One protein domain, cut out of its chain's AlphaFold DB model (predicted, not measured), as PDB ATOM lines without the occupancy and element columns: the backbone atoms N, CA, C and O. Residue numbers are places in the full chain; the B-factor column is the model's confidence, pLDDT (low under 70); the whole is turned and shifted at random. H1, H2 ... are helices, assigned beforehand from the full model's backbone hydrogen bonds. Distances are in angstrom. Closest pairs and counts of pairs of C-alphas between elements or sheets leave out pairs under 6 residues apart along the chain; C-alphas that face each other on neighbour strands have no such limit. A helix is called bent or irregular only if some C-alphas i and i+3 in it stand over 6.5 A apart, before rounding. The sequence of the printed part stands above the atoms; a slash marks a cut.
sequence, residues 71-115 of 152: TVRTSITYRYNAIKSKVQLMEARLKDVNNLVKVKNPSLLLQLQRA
ATOM      1  N   THR A  71     -55.150  52.112  -6.893       97.38
ATOM      2  CA  THR A  71     -54.815  52.492  -5.514       97.38
ATOM      3  C   THR A  71     -54.906  51.291  -4.575       97.38
ATOM      4  O   THR A  71     -54.012  51.087  -3.749       97.38
ATOM      5  N   VAL A  72     -55.936  50.450  -4.723       97.50
ATOM      6  CA  VAL A  72     -56.078  49.218  -3.932       97.50
ATOM      7  C   VAL A  72     -54.901  48.273  -4.179       97.50
ATOM      8  O   VAL A  72     -54.285  47.801  -3.221       97.50
ATOM      9  N   ARG A  73     -54.518  48.047  -5.439       98.12
ATOM     10  CA  ARG A  73     -53.374  47.204  -5.820       98.12
ATOM     11  C   ARG A  73     -52.067  47.732  -5.234       98.12
ATOM     12  O   ARG A  73     -51.292  46.954  -4.675       98.12
ATOM     13  N   THR A  74     -51.850  49.043  -5.304       98.19
ATOM     14  CA  THR A  74     -50.669  49.711  -4.740       98.19
ATOM     15  C   THR A  74     -50.618  49.542  -3.222       98.19
ATOM     16  O   THR A  74     -49.601  49.117  -2.676       98.19
ATOM     17  N   SER A  75     -51.743  49.768  -2.536       97.56
ATOM     18  CA  SER A  75     -51.874  49.579  -1.087       97.56
ATOM     19  C   SER A  75     -51.639  48.127  -0.656       97.56
ATOM     20  O   SER A  75     -50.951  47.872   0.336       97.56
ATOM     21  N   ILE A  76     -52.174  47.146  -1.390       98.00
ATOM     22  CA  ILE A  76     -51.938  45.718  -1.120       98.00
ATOM     23  C   ILE A  76     -50.459  45.377  -1.304       98.00
ATOM     24  O   ILE A  76     -49.857  44.781  -0.413       98.00
ATOM     25  N   THR A  77     -49.862  45.799  -2.419       98.31
ATOM     26  CA  THR A  77     -48.451  45.536  -2.739       98.31
ATOM     27  C   THR A  77     -47.528  46.115  -1.673       98.31
ATOM     28  O   THR A  77     -46.645  45.419  -1.168       98.31
ATOM     29  N   TYR A  78     -47.767  47.366  -1.273       98.31
ATOM     30  CA  TYR A  78     -47.017  48.023  -0.209       98.31
ATOM     31  C   TYR A  78     -47.124  47.259   1.117       98.31
ATOM     32  O   TYR A  78     -46.101  46.908   1.706       98.31
ATOM     33  N   ARG A  79     -48.349  46.945   1.570       98.00
ATOM     34  CA  ARG A  79     -48.578  46.238   2.843       98.00
ATOM     35  C   ARG A  79     -47.935  44.853   2.851       98.00
ATOM     36  O   ARG A  79     -47.291  44.488   3.834       98.00
ATOM     37  N   TYR A  80     -48.069  44.112   1.754       98.31
ATOM     38  CA  TYR A  80     -47.445  42.803   1.596       98.31
ATOM     39  C   TYR A  80     -45.920  42.897   1.707       98.31
ATOM     40  O   TYR A  80     -45.317  42.195   2.518       98.31
ATOM     41  N   ASN A  81     -45.297  43.807   0.953       98.31
ATOM     42  CA  ASN A  81     -43.846  43.972   0.963       98.31
ATOM     43  C   ASN A  81     -43.324  44.451   2.323       98.31
ATOM     44  O   ASN A  81     -42.310  43.945   2.793       98.31
ATOM     45  N   ALA A  82     -44.028  45.365   2.995       98.19
ATOM     46  CA  ALA A  82     -43.650  45.833   4.326       98.19
ATOM     47  C   ALA A  82     -43.632  44.687   5.354       98.19
ATOM     48  O   ALA A  82     -42.668  44.540   6.110       98.19
ATOM     49  N   ILE A  83     -44.667  43.839   5.357       97.88
ATOM     50  CA  ILE A  83     -44.741  42.681   6.257       97.88
ATOM     51  C   ILE A  83     -43.690  41.635   5.878       97.88
ATOM     52  O   ILE A  83     -42.993  41.141   6.762       97.88
ATOM     53  N   LYS A  84     -43.517  41.339   4.584       98.19
ATOM     54  CA  LYS A  84     -42.493  40.407   4.091       98.19
ATOM     55  C   LYS A  84     -41.092  40.821   4.544       98.19
ATOM     56  O   LYS A  84     -40.380  40.007   5.126       98.19
ATOM     57  N   SER A  85     -40.726  42.087   4.355       97.94
ATOM     58  CA  SER A  85     -39.434  42.623   4.799       97.94
ATOM     59  C   SER A  85     -39.277  42.552   6.319       97.94
ATOM     60  O   SER A  85     -38.207  42.205   6.817       97.94
ATOM     61  N   LYS A  86     -40.347  42.827   7.080       97.62
ATOM     62  CA  LYS A  86     -40.333  42.699   8.544       97.62
ATOM     63  C   LYS A  86     -40.095  41.252   8.983       97.62
ATOM     64  O   LYS A  86     -39.291  41.033   9.884       97.62
ATOM     65  N   VAL A  87     -40.760  40.281   8.355       97.81
ATOM     66  CA  VAL A  87     -40.578  38.851   8.649       97.81
ATOM     67  C   VAL A  87     -39.146  38.426   8.350       97.81
ATOM     68  O   VAL A  87     -38.484  37.908   9.242       97.81
ATOM     69  N   GLN A  88     -38.629  38.746   7.163       97.94
ATOM     70  CA  GLN A  88     -37.252  38.420   6.784       97.94
ATOM     71  C   GLN A  88     -36.226  38.992   7.771       97.94
ATOM     72  O   GLN A  88     -35.284  38.304   8.168       97.94
ATOM     73  N   LEU A  89     -36.427  40.234   8.227       97.56
ATOM     74  CA  LEU A  89     -35.567  40.850   9.235       97.56
ATOM     75  C   LEU A  89     -35.641  40.120  10.585       97.56
ATOM     76  O   LEU A  89     -34.616  39.925  11.237       97.56
ATOM     77  N   MET A  90     -36.841  39.734  11.027       97.00
ATOM     78  CA  MET A  90     -37.019  39.005  12.288       97.00
ATOM     79  C   MET A  90     -36.449  37.588  12.217       97.00
ATOM     80  O   MET A  90     -35.819  37.149  13.174       97.00
ATOM     81  N   GLU A  91     -36.600  36.897  11.089       96.69
ATOM     82  CA  GLU A  91     -36.016  35.575  10.848       96.69
ATOM     83  C   GLU A  91     -34.487  35.623  10.856       96.69
ATOM     84  O   GLU A  91     -33.852  34.788  11.501       96.69
ATOM     85  N   ALA A  92     -33.890  36.626  10.205       96.75
ATOM     86  CA  ALA A  92     -32.446  36.839  10.237       96.75
ATOM     87  C   ALA A  92     -31.949  37.068  11.674       96.75
ATOM     88  O   ALA A  92     -31.060  36.356  12.139       96.75
ATOM     89  N   ARG A  93     -32.601  37.969  12.426       96.12
ATOM     90  CA  ARG A  93     -32.264  38.217  13.839       96.12
ATOM     91  C   ARG A  93     -32.414  36.967  14.702       96.12
ATOM     92  O   ARG A  93     -31.555  36.690  15.535       96.12
ATOM     93  N   LEU A  94     -33.487  36.203  14.511       94.00
ATOM     94  CA  LEU A  94     -33.714  34.964  15.248       94.00
ATOM     95  C   LEU A  94     -32.625  33.929  14.943       94.00
ATOM     96  O   LEU A  94     -32.144  33.258  15.855       94.00
ATOM     97  N   LYS A  95     -32.207  33.815  13.678       93.88
ATOM     98  CA  LYS A  95     -31.111  32.934  13.261       93.88
ATOM     99  C   LYS A  95     -29.788  33.337  13.910       93.88
ATOM    100  O   LYS A  95     -29.079  32.460  14.402       93.88
ATOM    101  N   ASP A  96     -29.484  34.630  13.963       93.94
ATOM    102  CA  ASP A  96     -28.265  35.141  14.594       93.94
ATOM    103  C   ASP A  96     -28.244  34.848  16.098       93.94
ATOM    104  O   ASP A  96     -27.258  34.318  16.613       93.94
ATOM    105  N   VAL A  97     -29.362  35.086  16.796       91.12
ATOM    106  CA  VAL A  97     -29.514  34.733  18.219       91.12
ATOM    107  C   VAL A  97     -29.375  33.226  18.425       91.12
ATOM    108  O   VAL A  97     -28.639  32.794  19.311       91.12
ATOM    109  N   ASN A  98     -30.023  32.408  17.593       88.31
ATOM    110  CA  ASN A  98     -29.922  30.952  17.674       88.31
ATOM    111  C   ASN A  98     -28.466  30.482  17.509       88.31
ATOM    112  O   ASN A  98     -27.979  29.669  18.290       88.31
ATOM    113  N   ASN A  99     -27.741  31.033  16.534       90.00
ATOM    114  CA  ASN A  99     -26.330  30.718  16.318       90.00
ATOM    115  C   ASN A  99     -25.450  31.162  17.494       90.00
ATOM    116  O   ASN A  99     -24.563  30.416  17.906       90.00
ATOM    117  N   LEU A 100     -25.719  32.330  18.081       88.88
ATOM    118  CA  LEU A 100     -24.993  32.806  19.256       88.88
ATOM    119  C   LEU A 100     -25.202  31.882  20.466       88.88
ATOM    120  O   LEU A 100     -24.233  31.522  21.136       88.88
ATOM    121  N   VAL A 101     -26.441  31.452  20.720       88.69
ATOM    122  CA  VAL A 101     -26.753  30.518  21.815       88.69
ATOM    123  C   VAL A 101     -26.094  29.159  21.580       88.69
ATOM    124  O   VAL A 101     -25.515  28.615  22.517       88.69
ATOM    125  N   LYS A 102     -26.081  28.637  20.342       84.12
ATOM    126  CA  LYS A 102     -25.359  27.390  20.008       84.12
ATOM    127  C   LYS A 102     -23.890  27.439  20.423       84.12
ATOM    128  O   LYS A 102     -23.379  26.457  20.948       84.12
ATOM    129  N   VAL A 103     -23.223  28.569  20.186       88.00
ATOM    130  CA  VAL A 103     -21.789  28.727  20.462       88.00
ATOM    131  C   VAL A 103     -21.518  29.002  21.942       88.00
ATOM    132  O   VAL A 103     -20.545  28.492  22.488       88.00
ATOM    133  N   LYS A 104     -22.342  29.829  22.595       87.69
ATOM    134  CA  LYS A 104     -22.063  30.326  23.954       87.69
ATOM    135  C   LYS A 104     -22.720  29.515  25.065       87.69
ATOM    136  O   LYS A 104     -22.203  29.515  26.177       87.69
ATOM    137  N   ASN A 105     -23.857  28.875  24.806       82.81
ATOM    138  CA  ASN A 105     -24.603  28.145  25.828       82.81
ATOM    139  C   ASN A 105     -25.494  27.045  25.207       82.81
ATOM    140  O   ASN A 105     -26.720  27.184  25.148       82.81
ATOM    141  N   PRO A 106     -24.898  25.939  24.721       80.75
ATOM    142  CA  PRO A 106     -25.631  24.884  24.014       80.75
ATOM    143  C   PRO A 106     -26.677  24.180  24.894       80.75
ATOM    144  O   PRO A 106     -27.707  23.730  24.393       80.75
ATOM    145  N   SER A 107     -26.466  24.135  26.213       80.06
ATOM    146  CA  SER A 107     -27.412  23.550  27.173       80.06
ATOM    147  C   SER A 107     -28.738  24.316  27.227       80.06
ATOM    148  O   SER A 107     -29.803  23.701  27.293       80.06
ATOM    149  N   LEU A 108     -28.690  25.650  27.121       76.88
ATOM    150  CA  LEU A 108     -29.883  26.498  27.051       76.88
ATOM    151  C   LEU A 108     -30.689  26.228  25.776       76.88
ATOM    152  O   LEU A 108     -31.916  26.188  25.813       76.88
ATOM    153  N   LEU A 109     -30.012  25.991  24.650       73.38
ATOM    154  CA  LEU A 109     -30.672  25.653  23.391       73.38
ATOM    155  C   LEU A 109     -31.429  24.328  23.479       73.38
ATOM    156  O   LEU A 109     -32.566  24.243  23.021       73.38
ATOM    157  N   LEU A 110     -30.830  23.319  24.111       74.00
ATOM    158  CA  LEU A 110     -31.474  22.025  24.327       74.00
ATOM    159  C   LEU A 110     -32.724  22.164  25.210       74.00
ATOM    160  O   LEU A 110     -33.739  21.510  24.973       74.00
ATOM    161  N   GLN A 111     -32.673  23.048  26.209       75.44
ATOM    162  CA  GLN A 111     -33.810  23.344  27.077       75.44
ATOM    163  C   GLN A 111     -34.909  24.132  26.347       75.44
ATOM    164  O   GLN A 111     -36.081  23.798  26.494       75.44
ATOM    165  N   LEU A 112     -34.553  25.108  25.505       72.56
ATOM    166  CA  LEU A 112     -35.501  25.851  24.663       72.56
ATOM    167  C   LEU A 112     -36.180  24.953  23.620       72.56
ATOM    168  O   LEU A 112     -37.379  25.080  23.395       72.56
ATOM    169  N   GLN A 113     -35.443  24.016  23.016       73.31
ATOM    170  CA  GLN A 113     -36.005  23.026  22.091       73.31
ATOM    171  C   GLN A 113     -36.979  22.074  22.793       73.31
ATOM    172  O   GLN A 113     -38.030  21.758  22.243       73.31
ATOM    173  N   ARG A 114     -36.672  21.656  24.027       70.31
ATOM    174  CA  ARG A 114     -37.585  20.851  24.857       70.31
ATOM    175  C   ARG A 114     -38.810  21.643  25.334       70.31
ATOM    176  O   ARG A 114     -39.867  21.055  25.527       70.31
ATOM    177  N   ALA A 115     -38.676  22.961  25.497       64.00
ATOM    178  CA  ALA A 115     -39.749  23.872  25.894       64.00
ATOM    179  C   ALA A 115     -40.661  24.319  24.734       64.00
ATOM    180  O   ALA A 115     -41.582  25.097  24.970       64.00
TER     181      ALA A 115
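AT A GLANCE: This is residues 71 to 115 of the 152 residues of the protein "Hypothetical protein" of Favella ehrenbergii (UniProt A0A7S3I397). One long, unbent helix, H1, makes the length of the domain, and after its last residue, Lys 104, the backbone turns sharply into a short helix, H2, which folds back at a slant, like the hook of a walking stick. Residues 71 to 97 of H1 stick out free, and H2 packs on the other end of H1 alone. The printed part has 45 residues with two named helices, H1 then H2, and no named strand; the class is all helix. The whole is extended, with a radius of gyration of the C-alphas of 16.7 A and spans of 52 by 19 by 5 A.

HOW THE PARTS SIT: H1, residues 71 to 104, touches H2, residues 106 to 114, with its residues 98 to 102 alone. The closest C-alphas of the two helices are those of Val 101 and Leu 109, 6.4 A apart. The helices run opposite ways at a steep tilt of 51 degrees. Their centres are 23.9 A apart. Residues 71 to 97, which belong to H1, stand free. In H1 and H2 every O i to N i+4 pair is within hydrogen-bond range.

IN THESE COORDINATES: H1 has 34 residues and measures 49.3 A from C-alpha 71 at (-54.815, 52.492, -5.514) to C-alpha 104 at (-22.063, 30.326, 23.954). H2 has 9 residues, from Pro 106 to Arg 114, and measures 12.6 A between its first and last C-alphas; C-alpha 114 is at (-37.585, 20.851, 24.857). Neither helix is bent.

THE WHOLE: The two C-alphas farthest apart are those of Thr 71 and Ser 107, 51.5 A. The printed part has no cut, and the link from H1 to H2 is tight, with 1 residue between them. The mean pLDDT is 95 in H1, 75 in H2 and 90.2 over the printed part of this model; residue 115 is under 70.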